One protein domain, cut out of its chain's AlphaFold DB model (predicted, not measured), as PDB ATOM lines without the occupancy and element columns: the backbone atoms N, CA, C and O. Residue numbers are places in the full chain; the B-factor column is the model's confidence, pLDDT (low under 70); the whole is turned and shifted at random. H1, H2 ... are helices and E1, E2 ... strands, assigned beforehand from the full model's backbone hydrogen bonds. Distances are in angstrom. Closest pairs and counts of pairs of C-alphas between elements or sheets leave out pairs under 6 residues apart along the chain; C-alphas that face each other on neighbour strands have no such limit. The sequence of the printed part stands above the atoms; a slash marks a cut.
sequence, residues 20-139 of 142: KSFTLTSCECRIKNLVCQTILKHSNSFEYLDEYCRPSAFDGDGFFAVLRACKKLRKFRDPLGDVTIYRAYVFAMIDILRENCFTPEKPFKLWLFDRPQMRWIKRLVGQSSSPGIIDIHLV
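What this domain is: This is residues 20 to 139 of the 142 residues of an uncharacterized protein of Drosophila pseudoobscura pseudoobscura (UniProt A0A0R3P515). One twisted sheet of five parallel strands makes a wall with helices along one face and the other face bare. H4 packs on edge strand E5, while H1, H2 and H3 form a row side by side, with H2 standing farther off. The printed part has 120 residues, with four named helices and five named strands that follow each other as E1 H1 E2 H2 E3 H3 E4 H4 E5; the class is mixed, helices and strands, and the sheet order is E1 E2 E3 E4 E5. It is compact, radius of gyration of the C-alphas 13.3 A, spanning 37 by 31 by 22 A.

How they stand to each other: E1, residues 21 to 29, bends by 94 degrees at 26 and is parallel to E2, residues 48 to 54, with N 24 and O 50 2.8 A apart. E3, residues 75 to 77, has N 77 2.9 A from O 49 of E2, and N 76 2.9 A from O 109 of E4, residues 108 to 112. N 137 of E5, residues 134 to 138, is 2.8 A from O 110. H4, residues 115 to 126, is on the sheet at a height of 9.0 A, forming two layers, helix on one face; it runs along E5, at 15 degrees on the local plane. H1, residues 34 to 41, only grazes the sheet; H2, residues 60 to 69, is not on it and touches H1 at a shallow tilt of 20 degrees, closest C-alphas Leu 40 and Val 66, 6.3 A. H3, residues 87 to 99, touches H2 with residues 93 to 97 alone, closest C-alphas Arg 68 and Ile 96, 6.3 A. Residues 121 to 125 of H4 touch H3 at a steep tilt of 58 degrees, closest C-alphas Arg 87 and Leu 124, 6.6 A. Each helix joins two parallel neighbour strands in a strand-helix-strand unit with a right-handed crossover. In H1, H2, H3 and H4 every O i to N i+4 pair is within hydrogen-bond range.

Where its parts are: E1 begins at C-alpha 21 (-38.712, -40.425, -1.890) and E5 ends at C-alpha 138 (-46.939, -51.522, 12.362). E2 is 19.5 A long, H3 18.6 A, E1 18.5 A and H4 16.4 A.

The domain as a whole: The C-alphas farthest apart, Arg 30 and Glu 105, are 38.3 A apart. The printed part has no cut and no long link. Mean pLDDT of the printed part is 88.5; residues 79 and 81 are under 70.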
ATOM      1  N   LYS A  20     -38.230 -37.068  -4.352       89.75
ATOM      2  CA  LYS A  20     -39.557 -37.199  -3.732       89.75
ATOM      3  C   LYS A  20     -39.583 -38.245  -2.630       89.75
ATOM      4  O   LYS A  20     -40.322 -38.106  -1.663       89.75
ATOM      5  N   SER A  21     -38.791 -39.292  -2.797       89.38
ATOM      6  CA  SER A  21     -38.712 -40.425  -1.890       89.38
ATOM      7  C   SER A  21     -37.264 -40.659  -1.504       89.38
ATOM      8  O   SER A  21     -36.396 -40.640  -2.378       89.38
ATOM      9  N   PHE A  22     -37.015 -40.917  -0.228       87.56
ATOM     10  CA  PHE A  22     -35.707 -41.339   0.251       87.56
ATOM     11  C   PHE A  22     -35.869 -42.547   1.162       87.56
ATOM     12  O   PHE A  22     -36.686 -42.525   2.084       87.56
ATOM     13  N   THR A  23     -35.100 -43.590   0.866       87.75
ATOM     14  CA  THR A  23     -35.090 -44.836   1.624       87.75
ATOM     15  C   THR A  23     -33.665 -45.132   2.054       87.75
ATOM     16  O   THR A  23     -32.776 -45.229   1.208       87.75
ATOM     17  N   LEU A  24     -33.462 -45.283   3.356       84.12
ATOM     18  CA  LEU A  24     -32.225 -45.740   3.971       84.12
ATOM     19  C   LEU A  24     -32.577 -46.857   4.939       84.12
ATOM     20  O   LEU A  24     -33.144 -46.597   5.992       84.12
ATOM     21  N   THR A  25     -32.256 -48.096   4.593       82.12
ATOM     22  CA  THR A  25     -32.541 -49.258   5.440       82.12
ATOM     23  C   THR A  25     -31.257 -49.986   5.788       82.12
ATOM     24  O   THR A  25     -30.349 -50.097   4.963       82.12
ATOM     25  N   SER A  26     -31.166 -50.471   7.028       81.56
ATOM     26  CA  SER A  26     -30.015 -51.237   7.517       81.56
ATOM     27  C   SER A  26     -28.687 -50.489   7.322       81.56
ATOM     28  O   SER A  26     -27.690 -51.074   6.897       81.56
ATOM     29  N   CYS A  27     -28.674 -49.178   7.595       81.94
ATOM     30  CA  CYS A  27     -27.492 -48.325   7.435       81.94
ATOM     31  C   CYS A  27     -26.927 -47.856   8.783       81.94
ATOM     32  O   CYS A  27     -27.672 -47.538   9.706       81.94
ATOM     33  N   GLU A  28     -25.606 -47.807   8.922       85.75
ATOM     34  CA  GLU A  28     -24.950 -47.159  10.054       85.75
ATOM     35  C   GLU A  28     -24.492 -45.759   9.630       85.75
ATOM     36  O   GLU A  28     -23.640 -45.613   8.749       85.75
ATOM     37  N   CYS A  29     -25.059 -44.722  10.248       80.69
ATOM     38  CA  CYS A  29     -24.771 -43.325   9.924       80.69
ATOM     39  C   CYS A  29     -24.248 -42.589  11.158       80.69
ATOM     40  O   CYS A  29     -25.014 -42.139  12.007       80.69
ATOM     41  N   ARG A  30     -22.924 -42.426  11.254       81.19
ATOM     42  CA  ARG A  30     -22.287 -41.707  12.377       81.19
ATOM     43  C   ARG A  30     -22.159 -40.201  12.147       81.19
ATOM     44  O   ARG A  30     -21.785 -39.470  13.062       81.19
ATOM     45  N   ILE A  31     -22.470 -39.725  10.941       82.44
ATOM     46  CA  ILE A  31     -22.472 -38.297  10.624       82.44
ATOM     47  C   ILE A  31     -23.753 -37.693  11.198       82.44
ATOM     48  O   ILE A  31     -24.853 -37.905  10.681       82.44
ATOM     49  N   LYS A  32     -23.605 -36.947  12.295       79.50
ATOM     50  CA  LYS A  32     -24.723 -36.320  13.004       79.50
ATOM     51  C   LYS A  32     -25.540 -35.438  12.055       79.50
ATOM     52  O   LYS A  32     -24.979 -34.630  11.320       79.50
ATOM     53  N   ASN A  33     -26.864 -35.568  12.112       79.06
ATOM     54  CA  ASN A  33     -27.839 -34.787  11.341       79.06
ATOM     55  C   ASN A  33     -27.760 -34.923   9.810       79.06
ATOM     56  O   ASN A  33     -28.498 -34.213   9.129       79.06
ATOM     57  N   LEU A  34     -26.935 -35.819   9.250       85.12
ATOM     58  CA  LEU A  34     -26.772 -35.949   7.796       85.12
ATOM     59  C   LEU A  34     -28.111 -36.196   7.084       85.12
ATOM     60  O   LEU A  34     -28.454 -35.510   6.119       85.12
ATOM     61  N   VAL A  35     -28.874 -37.169   7.580       83.88
ATOM     62  CA  VAL A  35     -30.159 -37.570   6.994       83.88
ATOM     63  C   VAL A  35     -31.169 -36.427   7.102       83.88
ATOM     64  O   VAL A  35     -31.736 -36.013   6.091       83.88
ATOM     65  N   CYS A  36     -31.319 -35.842   8.296       86.31
ATOM     66  CA  CYS A  36     -32.196 -34.695   8.535       86.31
ATOM     67  C   CYS A  36     -31.856 -33.503   7.618       86.31
ATOM     68  O   CYS A  36     -32.727 -32.997   6.912       86.31
ATOM     69  N   GLN A  37     -30.583 -33.101   7.532       87.19
ATOM     70  CA  GLN A  37     -30.147 -32.009   6.653       87.19
ATOM     71  C   GLN A  37     -30.413 -32.303   5.176       87.19
ATOM     72  O   GLN A  37     -30.829 -31.411   4.436       87.19
ATOM     73  N   THR A  38     -30.206 -33.546   4.744       86.00
ATOM     74  CA  THR A  38     -30.488 -33.959   3.365       86.00
ATOM     75  C   THR A  38     -31.971 -33.807   3.046       86.00
ATOM     76  O   THR A  38     -32.327 -33.221   2.026       86.00
ATOM     77  N   ILE A  39     -32.850 -34.255   3.940       87.44
ATOM     78  CA  ILE A  39     -34.299 -34.118   3.764       87.44
ATOM     79  C   ILE A  39     -34.709 -32.643   3.715       87.44
ATOM     80  O   ILE A  39     -35.476 -32.243   2.837       87.44
ATOM     81  N   LEU A  40     -34.159 -31.813   4.607       89.19
ATOM     82  CA  LEU A  40     -34.460 -30.382   4.660       89.19
ATOM     83  C   LEU A  40     -34.040 -29.640   3.382       89.19
ATOM     84  O   LEU A  40     -34.779 -28.764   2.928       89.19
ATOM     85  N   LYS A  41     -32.925 -30.030   2.743       88.88
ATOM     86  CA  LYS A  41     -32.512 -29.507   1.422       88.88
ATOM     87  C   LYS A  41     -33.543 -29.806   0.318       88.88
ATOM     88  O   LYS A  41     -33.582 -29.095  -0.686       88.88
ATOM     89  N   HIS A  42     -34.395 -30.817   0.501       88.06
ATOM     90  CA  HIS A  42     -35.401 -31.269  -0.469       88.06
ATOM     91  C   HIS A  42     -36.852 -31.023  -0.021       88.06
ATOM     92  O   HIS A  42     -37.792 -31.549  -0.620       88.06
ATOM     93  N   SER A  43     -37.060 -30.178   0.992       88.88
ATOM     94  CA  SER A  43     -38.350 -29.970   1.666       88.88
ATOM     95  C   SER A  43     -39.542 -29.669   0.742       88.88
ATOM     96  O   SER A  43     -40.653 -30.142   0.981       88.88
ATOM     97  N   ASN A  44     -39.315 -28.956  -0.364       88.81
ATOM     98  CA  ASN A  44     -40.365 -28.549  -1.304       88.81
ATOM     99  C   ASN A  44     -40.939 -29.686  -2.171       88.81
ATOM    100  O   ASN A  44     -42.038 -29.544  -2.729       88.81
ATOM    101  N   SER A  45     -40.208 -30.791  -2.339       88.50
ATOM    102  CA  SER A  45     -40.594 -31.923  -3.199       88.50
ATOM    103  C   SER A  45     -40.781 -33.234  -2.447       88.50
ATOM    104  O   SER A  45     -41.245 -34.201  -3.043       88.50
ATOM    105  N   PHE A  46     -40.422 -33.275  -1.168       89.06
ATOM    106  CA  PHE A  46     -40.309 -34.511  -0.419       89.06
ATOM    107  C   PHE A  46     -41.671 -35.057   0.032       89.06
ATOM    108  O   PHE A  46     -42.454 -34.352   0.665       89.06
ATOM    109  N   GLU A  47     -41.953 -36.315  -0.305       92.75
ATOM    110  CA  GLU A  47     -43.255 -36.972  -0.145       92.75
ATOM    111  C   GLU A  47     -43.185 -38.270   0.680       92.75
ATOM    112  O   GLU A  47     -44.160 -38.601   1.362       92.75
ATOM    113  N   TYR A  48     -42.062 -38.996   0.633       92.00
ATOM    114  CA  TYR A  48     -41.883 -40.296   1.286       92.00
ATOM    115  C   TYR A  48     -40.520 -40.416   1.969       92.00
ATOM    116  O   TYR A  48     -39.489 -40.164   1.343       92.00
ATOM    117  N   LEU A  49     -40.533 -40.886   3.213       88.88
ATOM    118  CA  LEU A  49     -39.338 -41.203   3.981       88.88
ATOM    119  C   LEU A  49     -39.452 -42.593   4.595       88.88
ATOM    120  O   LEU A  49     -40.422 -42.879   5.297       88.88
ATOM    121  N   ASP A  50     -38.453 -43.422   4.329       88.25
ATOM    122  CA  ASP A  50     -38.263 -44.719   4.970       88.25
ATOM    123  C   ASP A  50     -36.843 -44.785   5.505       88.25
ATOM    124  O   ASP A  50     -35.881 -44.877   4.746       88.25
ATOM    125  N   GLU A  51     -36.720 -44.627   6.808       84.88
ATOM    126  CA  GLU A  51     -35.459 -44.577   7.513       84.88
ATOM    127  C   GLU A  51     -35.412 -45.730   8.516       84.88
ATOM    128  O   GLU A  51     -36.343 -45.983   9.278       84.88
ATOM    129  N   TYR A  52     -34.320 -46.478   8.466       83.50
ATOM    130  CA  TYR A  52     -33.941 -47.454   9.466       83.50
ATOM    131  C   TYR A  52     -32.414 -47.475   9.551       83.50
ATOM    132  O   TYR A  52     -31.757 -48.390   9.033       83.50
ATOM    133  N   CYS A  53     -31.844 -46.437  10.170       80.69
ATOM    134  CA  CYS A  53     -30.412 -46.364  10.455       80.69
ATOM    135  C   CYS A  53     -30.108 -46.505  11.949       80.69
ATOM    136  O   CYS A  53     -30.969 -46.355  12.818       80.69
ATOM    137  N   ARG A  54     -28.843 -46.811  12.250       80.06
ATOM    138  CA  ARG A  54     -28.290 -46.769  13.608       80.06
ATOM    139  C   ARG A  54     -27.082 -45.825  13.667       80.06
ATOM    140  O   ARG A  54     -26.200 -45.940  12.814       80.06
ATOM    141  N   PRO A  55     -26.992 -44.932  14.670       78.50
ATOM    142  CA  PRO A  55     -28.090 -44.488  15.550       78.50
ATOM    143  C   PRO A  55     -29.252 -43.867  14.746       78.50
ATOM    144  O   PRO A  55     -29.077 -43.604  13.556       78.50
ATOM    145  N   SER A  56     -30.423 -43.662  15.367       78.75
ATOM    146  CA  SER A  56     -31.577 -43.059  14.677       78.75
ATOM    147  C   SER A  56     -31.201 -41.728  14.015       78.75
ATOM    148  O   SER A  56     -30.503 -40.898  14.608       78.75
ATOM    149  N   ALA A  57     -31.665 -41.512  12.780       76.19
ATOM    150  CA  ALA A  57     -31.434 -40.272  12.043       76.19
ATOM    151  C   ALA A  57     -32.070 -39.029  12.680       76.19
ATOM    152  O   ALA A  57     -31.651 -37.909  12.358       76.19
ATOM    153  N   PHE A  58     -33.080 -39.209  13.532       78.00
ATOM    154  CA  PHE A  58     -33.838 -38.118  14.129       78.00
ATOM    155  C   PHE A  58     -33.746 -38.167  15.646       78.00
ATOM    156  O   PHE A  58     -34.122 -39.146  16.287       78.00
ATOM    157  N   ASP A  59     -33.331 -37.046  16.231       76.75
ATOM    158  CA  ASP A  59     -33.827 -36.690  17.550       76.75
ATOM    159  C   ASP A  59     -35.278 -36.182  17.423       76.75
ATOM    160  O   ASP A  59     -35.765 -35.863  16.331       76.75
ATOM    161  N   GLY A  60     -36.011 -36.140  18.541       77.56
ATOM    162  CA  GLY A  60     -37.415 -35.712  18.528       77.56
ATOM    163  C   GLY A  60     -37.619 -34.325  17.894       77.56
ATOM    164  O   GLY A  60     -38.614 -34.096  17.204       77.56
ATOM    165  N   ASP A  61     -36.650 -33.422  18.055       84.69
ATOM    166  CA  ASP A  61     -36.683 -32.079  17.466       84.69
ATOM    167  C   ASP A  61     -36.428 -32.096  15.950       84.69
ATOM    168  O   ASP A  61     -37.104 -31.392  15.192       84.69
ATOM    169  N   GLY A  62     -35.499 -32.931  15.483       85.69
ATOM    170  CA  GLY A  62     -35.189 -33.134  14.073       85.69
ATOM    171  C   GLY A  62     -36.386 -33.661  13.290       85.69
ATOM    172  O   GLY A  62     -36.649 -33.191  12.181       85.69
ATOM    173  N   PHE A  63     -37.179 -34.554  13.887       87.00
ATOM    174  CA  PHE A  63     -38.424 -35.009  13.270       87.00
ATOM    175  C   PHE A  63     -39.432 -33.863  13.084       87.00
ATOM    176  O   PHE A  63     -40.013 -33.709  12.005       87.00
ATOM    177  N   PHE A  64     -39.606 -32.995  14.084       91.44
ATOM    178  CA  PHE A  64     -40.474 -31.822  13.944       91.44
ATOM    179  C   PHE A  64     -39.954 -30.811  12.925       91.44
ATOM    180  O   PHE A  64     -40.756 -30.211  12.206       91.44
ATOM    181  N   ALA A  65     -38.637 -30.625  12.825       91.81
ATOM    182  CA  ALA A  65     -38.045 -29.781  11.792       91.81
ATOM    183  C   ALA A  65     -38.402 -30.293  10.386       91.81
ATOM    184  O   ALA A  65     -38.839 -29.511   9.538       91.81
ATOM    185  N   VAL A  66     -38.302 -31.609  10.163       90.94
ATOM    186  CA  VAL A  66     -38.713 -32.246   8.904       90.94
ATOM    187  C   VAL A  66     -40.206 -32.070   8.649       90.94
ATOM    188  O   VAL A  66     -40.571 -31.629   7.564       90.94
ATOM    189  N   LEU A  67     -41.076 -32.341   9.628       92.62
ATOM    190  CA  LEU A  67     -42.520 -32.176   9.438       92.62
ATOM    191  C   LEU A  67     -42.899 -30.735   9.077       92.62
ATOM    192  O   LEU A  67     -43.710 -30.530   8.177       92.62
ATOM    193  N   ARG A  68     -42.304 -29.728   9.725       94.81
ATOM    194  CA  ARG A  68     -42.595 -28.313   9.423       94.81
ATOM    195  C   ARG A  68     -42.113 -27.895   8.035       94.81
ATOM    196  O   ARG A  68     -42.800 -27.140   7.349       94.81
ATOM    197  N   ALA A  69     -40.939 -28.364   7.621       93.81
ATOM    198  CA  ALA A  69     -40.360 -27.995   6.335       93.81
ATOM    199  C   ALA A  69     -41.015 -28.755   5.168       93.81
ATOM    200  O   ALA A  69     -41.374 -28.166   4.147       93.81
ATOM    201  N   CYS A  70     -41.189 -30.069   5.308       93.00
ATOM    202  CA  CYS A  70     -41.620 -30.971   4.248       93.00
ATOM    203  C   CYS A  70     -43.149 -31.076   4.181       93.00
ATOM    204  O   CYS A  70     -43.730 -32.127   4.441       93.00
ATOM    205  N   LYS A  71     -43.826 -30.002   3.762       93.25
ATOM    206  CA  LYS A  71     -45.307 -29.927   3.725       93.25
ATOM    207  C   LYS A  71     -45.987 -30.985   2.842       93.25
ATOM    208  O   LYS A  71     -47.195 -31.206   2.936       93.25
ATOM    209  N   LYS A  72     -45.228 -31.621   1.945       92.19
ATOM    210  CA  LYS A  72     -45.702 -32.696   1.063       92.19
ATOM    211  C   LYS A  72     -45.425 -34.099   1.607       92.19
ATOM    212  O   LYS A  72     -45.918 -35.047   1.004       92.19
ATOM    213  N   LEU A  73     -44.713 -34.245   2.728       93.12
ATOM    214  CA  LEU A  73     -44.337 -35.537   3.302       93.12
ATOM    215  C   LEU A  73     -45.580 -36.280   3.794       93.12
ATOM    216  O   LEU A  73     -46.124 -35.953   4.840       93.12
ATOM    217  N   ARG A  74     -46.055 -37.275   3.045       92.50
ATOM    218  CA  ARG A  74     -47.285 -38.018   3.376       92.50
ATOM    219  C   ARG A  74     -47.032 -39.300   4.146       92.50
ATOM    220  O   ARG A  74     -47.972 -39.848   4.715       92.50
ATOM    221  N   LYS A  75     -45.811 -39.816   4.084       92.81
ATOM    222  CA  LYS A  75     -45.465 -41.149   4.559       92.81
ATOM    223  C   LYS A  75     -44.112 -41.099   5.250       92.81
ATOM    224  O   LYS A  75     -43.144 -40.623   4.657       92.81
ATOM    225  N   PHE A  76     -44.078 -41.619   6.466       89.81
ATOM    226  CA  PHE A  76     -42.882 -41.704   7.283       89.81
ATOM    227  C   PHE A  76     -42.822 -43.073   7.945       89.81
ATOM    228  O   PHE A  76     -43.741 -43.467   8.669       89.81
ATOM    229  N   ARG A  77     -41.752 -43.801   7.660       87.25
ATOM    230  CA  ARG A  77     -41.401 -45.061   8.299       87.25
ATOM    231  C   ARG A  77     -40.069 -44.848   8.987       87.25
ATOM    232  O   ARG A  77     -39.097 -44.528   8.320       87.25
ATOM    233  N   ASP A  78     -40.077 -44.967  10.304       75.81
ATOM    234  CA  ASP A  78     -38.903 -44.754  11.144       75.81
ATOM    235  C   ASP A  78     -39.082 -45.558  12.430       75.81
ATOM    236  O   ASP A  78     -40.213 -45.691  12.920       75.81
ATOM    237  N   PRO A  79     -38.007 -46.120  12.995       59.56
ATOM    238  CA  PRO A  79     -38.092 -46.811  14.270       59.56
ATOM    239  C   PRO A  79     -38.594 -45.922  15.415       59.56
ATOM    240  O   PRO A  79     -39.066 -46.485  16.400       59.56
ATOM    241  N   LEU A  80     -38.470 -44.585  15.324       72.12
ATOM    242  CA  LEU A  80     -38.590 -43.608  16.420       72.12
ATOM    243  C   LEU A  80     -37.996 -44.158  17.727       72.12
ATOM    244  O   LEU A  80     -38.486 -43.878  18.822       72.12
ATOM    245  N   GLY A  81     -36.981 -45.019  17.593       66.38
ATOM    246  CA  GLY A  81     -36.628 -46.002  18.615       66.38
ATOM    247  C   GLY A  81     -35.941 -45.352  19.802       66.38
ATOM    248  O   GLY A  81     -36.101 -45.796  20.935       66.38
ATOM    249  N   ASP A  82     -35.258 -44.243  19.527       70.25
ATOM    250  CA  ASP A  82     -34.518 -43.457  20.505       70.25
ATOM    251  C   ASP A  82     -35.323 -42.232  20.990       70.25
ATOM    252  O   ASP A  82     -34.875 -41.489  21.866       70.25
ATOM    253  N   VAL A  83     -36.534 -42.007  20.458       76.12
ATOM    254  CA  VAL A  83     -37.379 -40.861  20.816       76.12
ATOM    255  C   VAL A  83     -38.381 -41.261  21.895       76.12
ATOM    256  O   VAL A  83     -39.247 -42.115  21.709       76.12
ATOM    257  N   THR A  84     -38.319 -40.585  23.043       79.88
ATOM    258  CA  THR A  84     -39.324 -40.764  24.099       79.88
ATOM    259  C   THR A  84     -40.630 -40.074  23.702       79.88
ATOM    260  O   THR A  84     -40.715 -38.846  23.683       79.88
ATOM    261  N   ILE A  85     -41.675 -40.856  23.422       85.06
ATOM    262  CA  ILE A  85     -42.957 -40.328  22.934       85.06
ATOM    263  C   ILE A  85     -43.950 -40.100  24.079       85.06
ATOM    264  O   ILE A  85     -44.658 -41.005  24.531       85.06
ATOM    265  N   TYR A  86     -44.042 -38.850  24.526       89.56
ATOM    266  CA  TYR A  86     -45.015 -38.386  25.518       89.56
ATOM    267  C   TYR A  86     -46.214 -37.675  24.867       89.56
ATOM    268  O   TYR A  86     -46.221 -37.367  23.676       89.56
ATOM    269  N   ARG A  87     -47.263 -37.396  25.656       93.38
ATOM    270  CA  ARG A  87     -48.517 -36.784  25.170       93.38
ATOM    271  C   ARG A  87     -48.290 -35.478  24.406       93.38
ATOM    272  O   ARG A  87     -48.809 -35.330  23.305       93.38
ATOM    273  N   ALA A  88     -47.521 -34.555  24.982       93.12
ATOM    274  CA  ALA A  88     -47.252 -33.264  24.351       93.12
ATOM    275  C   ALA A  88     -46.459 -33.400  23.039       93.12
ATOM    276  O   ALA A  88     -46.733 -32.649  22.110       93.12
ATOM    277  N   TYR A  89     -45.590 -34.409  22.901       91.75
ATOM    278  CA  TYR A  89     -44.927 -34.708  21.630       91.75
ATOM    279  C   TYR A  89     -45.936 -35.090  20.536       91.75
ATOM    280  O   TYR A  89     -45.931 -34.525  19.445       91.75
ATOM    281  N   VAL A  90     -46.860 -36.010  20.835       93.50
ATOM    282  CA  VAL A  90     -47.892 -36.423  19.867       93.50
ATOM    283  C   VAL A  90     -48.816 -35.261  19.504       93.50
ATOM    284  O   VAL A  90     -49.222 -35.139  18.354       93.50
ATOM    285  N   PHE A  91     -49.144 -34.393  20.459       95.25
ATOM    286  CA  PHE A  91     -50.032 -33.258  20.204       95.25
ATOM    287  C   PHE A  91     -49.337 -32.184  19.360       95.25
ATOM    288  O   PHE A  91     -49.920 -31.730  18.384       95.25
ATOM    289  N   ALA A  92     -48.062 -31.891  19.633       95.00
ATOM    290  CA  ALA A  92     -47.260 -31.013  18.786       95.00
ATOM    291  C   ALA A  92     -47.140 -31.551  17.348       95.00
ATOM    292  O   ALA A  92     -47.269 -30.790  16.392       95.00
ATOM    293  N   MET A  93     -46.959 -32.866  17.180       94.19
ATOM    294  CA  MET A  93     -46.989 -33.504  15.860       94.19
ATOM    295  C   MET A  93     -48.324 -33.253  15.142       94.19
ATOM    296  O   MET A  93     -48.332 -32.903  13.965       94.19
ATOM    297  N   ILE A  94     -49.451 -33.414  15.841       95.69
ATOM    298  CA  ILE A  94     -50.790 -33.189  15.280       95.69
ATOM    299  C   ILE A  94     -50.976 -31.730  14.868       95.69
ATOM    300  O   ILE A  94     -51.468 -31.481  13.769       95.69
ATOM    301  N   ASP A  95     -50.555 -30.781  15.699       96.50
ATOM    302  CA  ASP A  95     -50.669 -29.355  15.392       96.50
ATOM    303  C   ASP A  95     -49.874 -28.994  14.129       96.50
ATOM    304  O   ASP A  95     -50.431 -28.398  13.207       96.50
ATOM    305  N   ILE A  96     -48.634 -29.483  13.999       96.12
ATOM    306  CA  ILE A  96     -47.819 -29.298  12.784       96.12
ATOM    307  C   ILE A  96     -48.508 -29.908  11.551       96.12
ATOM    308  O   ILE A  96     -48.536 -29.309  10.476       96.12
ATOM    309  N   LEU A  97     -49.084 -31.108  11.675       96.00
ATOM    310  CA  LEU A  97     -49.793 -31.750  10.565       96.00
ATOM    311  C   LEU A  97     -51.046 -30.962  10.155       96.00
ATOM    312  O   LEU A  97     -51.332 -30.842   8.962       96.00
ATOM    313  N   ARG A  98     -51.770 -30.367  11.107       95.44
ATOM    314  CA  ARG A  98     -52.915 -29.491  10.811       95.44
ATOM    315  C   ARG A  98     -52.485 -28.220  10.092       95.44
ATOM    316  O   ARG A  98     -53.107 -27.855   9.096       95.44
ATOM    317  N   GLU A  99     -51.408 -27.582  10.545       95.56
ATOM    318  CA  GLU A  99     -50.806 -26.417   9.878       95.56
ATOM    319  C   GLU A  99     -50.387 -26.738   8.433       95.56
ATOM    320  O   GLU A  99     -50.500 -25.898   7.540       95.56
ATOM    321  N   ASN A 100     -49.985 -27.986   8.179       94.88
ATOM    322  CA  ASN A 100     -49.664 -28.508   6.850       94.88
ATOM    323  C   ASN A 100     -50.877 -29.045   6.059       94.88
ATOM    324  O   ASN A 100     -50.706 -29.727   5.040       94.88
ATOM    325  N   CYS A 101     -52.099 -28.743   6.502       94.56
ATOM    326  CA  CYS A 101     -53.360 -29.100   5.848       94.56
ATOM    327  C   CYS A 101     -53.608 -30.615   5.706       94.56
ATOM    328  O   CYS A 101     -54.228 -31.055   4.735       94.56
ATOM    329  N   PHE A 102     -53.119 -31.431   6.642       95.31
ATOM    330  CA  PHE A 102     -53.533 -32.832   6.730       95.31
ATOM    331  C   PHE A 102     -54.928 -32.942   7.341       95.31
ATOM    332  O   PHE A 102     -55.288 -32.185   8.244       95.31
ATOM    333  N   THR A 103     -55.706 -33.906   6.852       95.19
ATOM    334  CA  THR A 103     -57.079 -34.160   7.306       95.19
ATOM    335  C   THR A 103     -57.300 -35.659   7.507       95.19
ATOM    336  O   THR A 103     -56.512 -36.454   6.991       95.19
ATOM    337  N   PRO A 104     -58.353 -36.083   8.224       95.00
ATOM    338  CA  PRO A 104     -58.678 -37.504   8.370       95.00
ATOM    339  C   PRO A 104     -58.932 -38.235   7.039       95.00
ATOM    340  O   PRO A 104     -58.653 -39.424   6.932       95.00
ATOM    341  N   GLU A 105     -59.409 -37.539   6.002       95.56
ATOM    342  CA  GLU A 105     -59.617 -38.098   4.654       95.56
ATOM    343  C   GLU A 105     -58.295 -38.270   3.892       95.56
ATOM    344  O   GLU A 105     -58.179 -39.112   2.998       95.56
ATOM    345  N   LYS A 106     -57.283 -37.465   4.240       95.12
ATOM    346  CA  LYS A 106     -55.938 -37.520   3.665       95.12
ATOM    347  C   LYS A 106     -54.879 -37.487   4.776       95.12
ATOM    348  O   LYS A 106     -54.150 -36.495   4.906       95.12
ATOM    349  N   PRO A 107     -54.794 -38.566   5.572       96.50
ATOM    350  CA  PRO A 107     -53.997 -38.575   6.783       96.50
ATOM    351  C   PRO A 107     -52.507 -38.700   6.486       96.50
ATOM    352  O   PRO A 107     -52.082 -39.155   5.417       96.50
ATOM    353  N   PHE A 108     -51.701 -38.307   7.466       96.50
ATOM    354  CA  PHE A 108     -50.280 -38.610   7.483       96.50
ATOM    355  C   PHE A 108     -50.085 -40.073   7.858       96.50
ATOM    356  O   PHE A 108     -50.626 -40.526   8.863       96.50
ATOM    357  N   LYS A 109     -49.315 -40.819   7.071       95.62
ATOM    358  CA  LYS A 109     -49.085 -42.238   7.334       95.62
ATOM    359  C   LYS A 109     -47.783 -42.439   8.098       95.62
ATOM    360  O   LYS A 109     -46.719 -42.064   7.603       95.62
ATOM    361  N   LEU A 110     -47.887 -43.047   9.275       93.00
ATOM    362  CA  LEU A 110     -46.781 -43.299  10.193       93.00
ATOM    363  C   LEU A 110     -46.612 -44.807  10.401       93.00
ATOM    364  O   LEU A 110     -47.508 -45.454  10.941       93.00
ATOM    365  N   TRP A 111     -45.467 -45.359  10.003       91.38
ATOM    366  CA  TRP A 111     -45.095 -46.747  10.287       91.38
ATOM    367  C   TRP A 111     -44.111 -46.798  11.443       91.38
ATOM    368  O   TRP A 111     -43.084 -46.124  11.412       91.38
ATOM    369  N   LEU A 112     -44.428 -47.625  12.435       87.69
ATOM    370  CA  LEU A 112     -43.643 -47.802  13.650       87.69
ATOM    371  C   LEU A 112     -43.192 -49.249  13.766       87.69
ATOM    372  O   LEU A 112     -43.922 -50.167  13.390       87.69
ATOM    373  N   PHE A 113     -42.007 -49.457  14.322       84.00
ATOM    374  CA  PHE A 113     -41.443 -50.794  14.509       84.00
ATOM    375  C   PHE A 113     -41.833 -51.394  15.870       84.00
ATOM    376  O   PHE A 113     -41.916 -52.613  16.007       84.00
ATOM    377  N   ASP A 114     -42.133 -50.554  16.869       85.88
ATOM    378  CA  ASP A 114     -42.508 -50.995  18.214       85.88
ATOM    379  C   ASP A 114     -44.034 -50.999  18.431       85.88
ATOM    380  O   ASP A 114     -44.724 -49.978  18.350       85.88
ATOM    381  N   ARG A 115     -44.591 -52.177  18.741       88.00
ATOM    382  CA  ARG A 115     -46.043 -52.370  18.910       88.00
ATOM    383  C   ARG A 115     -46.618 -51.661  20.150       88.00
ATOM    384  O   ARG A 115     -47.731 -51.128  20.051       88.00
ATOM    385  N   PRO A 116     -45.970 -51.674  21.332       89.25
ATOM    386  CA  PRO A 116     -46.346 -50.814  22.455       89.25
ATOM    387  C   PRO A 116     -46.402 -49.325  22.094       89.25
ATOM    388  O   PRO A 116     -47.445 -48.704  22.309       89.25
ATOM    389  N   GLN A 117     -45.345 -48.780  21.488       87.19
ATOM    390  CA  GLN A 117     -45.259 -47.386  21.056       87.19
ATOM    391  C   GLN A 117     -46.372 -47.059  20.051       87.19
ATOM    392  O   GLN A 117     -47.096 -46.081  20.226       87.19
ATOM    393  N   MET A 118     -46.615 -47.937  19.075       91.25
ATOM    394  CA  MET A 118     -47.721 -47.810  18.124       91.25
ATOM    395  C   MET A 118     -49.084 -47.708  18.815       91.25
ATOM    396  O   MET A 118     -49.864 -46.794  18.533       91.25
ATOM    397  N   ARG A 119     -49.389 -48.620  19.749       92.12
ATOM    398  CA  ARG A 119     -50.651 -48.582  20.510       92.12
ATOM    399  C   ARG A 119     -50.769 -47.304  21.337       92.12
ATOM    400  O   ARG A 119     -51.858 -46.736  21.425       92.12
ATOM    401  N   TRP A 120     -49.662 -46.849  21.918       92.25
ATOM    402  CA  TRP A 120     -49.606 -45.625  22.704       92.25
ATOM    403  C   TRP A 120     -49.906 -44.380  21.865       92.25
ATOM    404  O   TRP A 120     -50.824 -43.630  22.206       92.25
ATOM    405  N   ILE A 121     -49.218 -44.194  20.732       92.38
ATOM    406  CA  ILE A 121     -49.469 -43.066  19.822       92.38
ATOM    407  C   ILE A 121     -50.900 -43.120  19.297       92.38
ATOM    408  O   ILE A 121     -51.598 -42.111  19.337       92.38
ATOM    409  N   LYS A 122     -51.384 -44.298  18.885       93.88
ATOM    410  CA  LYS A 122     -52.758 -44.467  18.392       93.88
ATOM    411  C   LYS A 122     -53.796 -44.027  19.416       93.88
ATOM    412  O   LYS A 122     -54.745 -43.326  19.065       93.88
ATOM    413  N   ARG A 123     -53.589 -44.366  20.691       94.94
ATOM    414  CA  ARG A 123     -54.445 -43.898  21.786       94.94
ATOM    415  C   ARG A 123     -54.414 -42.375  21.918       94.94
ATOM    416  O   ARG A 123     -55.467 -41.767  22.074       94.94
ATOM    417  N   LEU A 124     -53.232 -41.762  21.869       95.31
ATOM    418  CA  LEU A 124     -53.073 -40.313  22.016       95.31
ATOM    419  C   LEU A 124     -53.671 -39.535  20.836       95.31
ATOM    420  O   LEU A 124     -54.370 -38.552  21.061       95.31
ATOM    421  N   VAL A 125     -53.479 -40.005  19.601       95.19
ATOM    422  CA  VAL A 125     -54.105 -39.423  18.402       95.19
ATOM    423  C   VAL A 125     -55.630 -39.483  18.505       95.19
ATOM    424  O   VAL A 125     -56.298 -38.489  18.227       95.19
ATOM    425  N   GLY A 126     -56.189 -40.602  18.977       95.12
ATOM    426  CA  GLY A 126     -57.632 -40.741  19.202       95.12
ATOM    427  C   GLY A 126     -58.205 -39.809  20.281       95.12
ATOM    428  O   GLY A 126     -59.398 -39.539  20.271       95.12
ATOM    429  N   GLN A 127     -57.370 -39.298  21.190       94.50
ATOM    430  CA  GLN A 127     -57.752 -38.331  22.232       94.50
ATOM    431  C   GLN A 127     -57.520 -36.869  21.822       94.50
ATOM    432  O   GLN A 127     -57.733 -35.967  22.634       94.50
ATOM    433  N   SER A 128     -57.006 -36.626  20.619       93.44
ATOM    434  CA  SER A 128     -56.708 -35.280  20.135       93.44
ATOM    435  C   SER A 128     -57.955 -34.570  19.602       93.44
ATOM    436  O   SER A 128     -59.001 -35.181  19.390       93.44
ATOM    437  N   SER A 129     -57.822 -33.277  19.304       88.31
ATOM    438  CA  SER A 129     -58.849 -32.499  18.600       88.31
ATOM    439  C   SER A 129     -58.997 -32.868  17.117       88.31
ATOM    440  O   SER A 129     -59.823 -32.282  16.422       88.31
ATOM    441  N   SER A 130     -58.168 -33.774  16.589       92.19
ATOM    442  CA  SER A 130     -58.217 -34.206  15.187       92.19
ATOM    443  C   SER A 130     -57.951 -35.711  15.060       92.19
ATOM    444  O   SER A 130     -56.927 -36.117  14.501       92.19
ATOM    445  N   PRO A 131     -58.856 -36.563  15.585       93.06
ATOM    446  CA  PRO A 131     -58.738 -38.008  15.438       93.06
ATOM    447  C   PRO A 131     -58.631 -38.399  13.962       93.06
ATOM    448  O   PRO A 131     -59.310 -37.835  13.109       93.06
ATOM    449  N   GLY A 132     -57.769 -39.366  13.656       93.50
ATOM    450  CA  GLY A 132     -57.590 -39.866  12.291       93.50
ATOM    451  C   GLY A 132     -56.660 -39.035  11.405       93.50
ATOM    452  O   GLY A 132     -56.366 -39.482  10.309       93.50
ATOM    453  N   ILE A 133     -56.125 -37.894  11.862       95.81
ATOM    454  CA  ILE A 133     -55.129 -37.125  11.085       95.81
ATOM    455  C   ILE A 133     -53.811 -37.890  10.862       95.81
ATOM    456  O   ILE A 133     -53.067 -37.596   9.925       95.81
ATOM    457  N   ILE A 134     -53.541 -38.890  11.708       96.19
ATOM    458  CA  ILE A 134     -52.426 -39.828  11.571       96.19
ATOM    459  C   ILE A 134     -52.991 -41.236  11.405       96.19
ATOM    460  O   ILE A 134     -53.694 -41.738  12.283       96.19
ATOM    461  N   ASP A 135     -52.637 -41.869  10.295       95.50
ATOM    462  CA  ASP A 135     -52.910 -43.265   9.996       95.50
ATOM    463  C   ASP A 135     -51.677 -44.098  10.380       95.50
ATOM    464  O   ASP A 135     -50.606 -43.965   9.783       95.50
ATOM    465  N   ILE A 136     -51.807 -44.880  11.454       93.81
ATOM    466  CA  ILE A 136     -50.684 -45.537  12.134       93.81
ATOM    467  C   ILE A 136     -50.649 -47.021  11.780       93.81
ATOM    468  O   ILE A 136     -51.619 -47.745  12.022       93.81
ATOM    469  N   HIS A 137     -49.484 -47.471  11.326       91.69
ATOM    470  CA  HIS A 137     -49.204 -48.830  10.880       91.69
ATOM    471  C   HIS A 137     -48.056 -49.443  11.687       91.69
ATOM    472  O   HIS A 137     -47.142 -48.740  12.124       91.69
ATOM    473  N   LEU A 138     -48.090 -50.762  11.870       89.56
ATOM    474  CA  LEU A 138     -46.939 -51.522  12.362       89.56
ATOM    475  C   LEU A 138     -46.093 -51.938  11.158       89.56
ATOM    476  O   LEU A 138     -46.641 -52.329  10.130       89.56
ATOM    477  N   VAL A 139     -44.772 -51.866  11.276       84.75
ATOM    478  CA  VAL A 139     -43.881 -52.467  10.285       84.75
ATOM    479  C   VAL A 139     -43.938 -53.985  10.416       84.75
ATOM    480  O   VAL A 139     -43.600 -54.537  11.461       84.75
TER     481      VAL A 139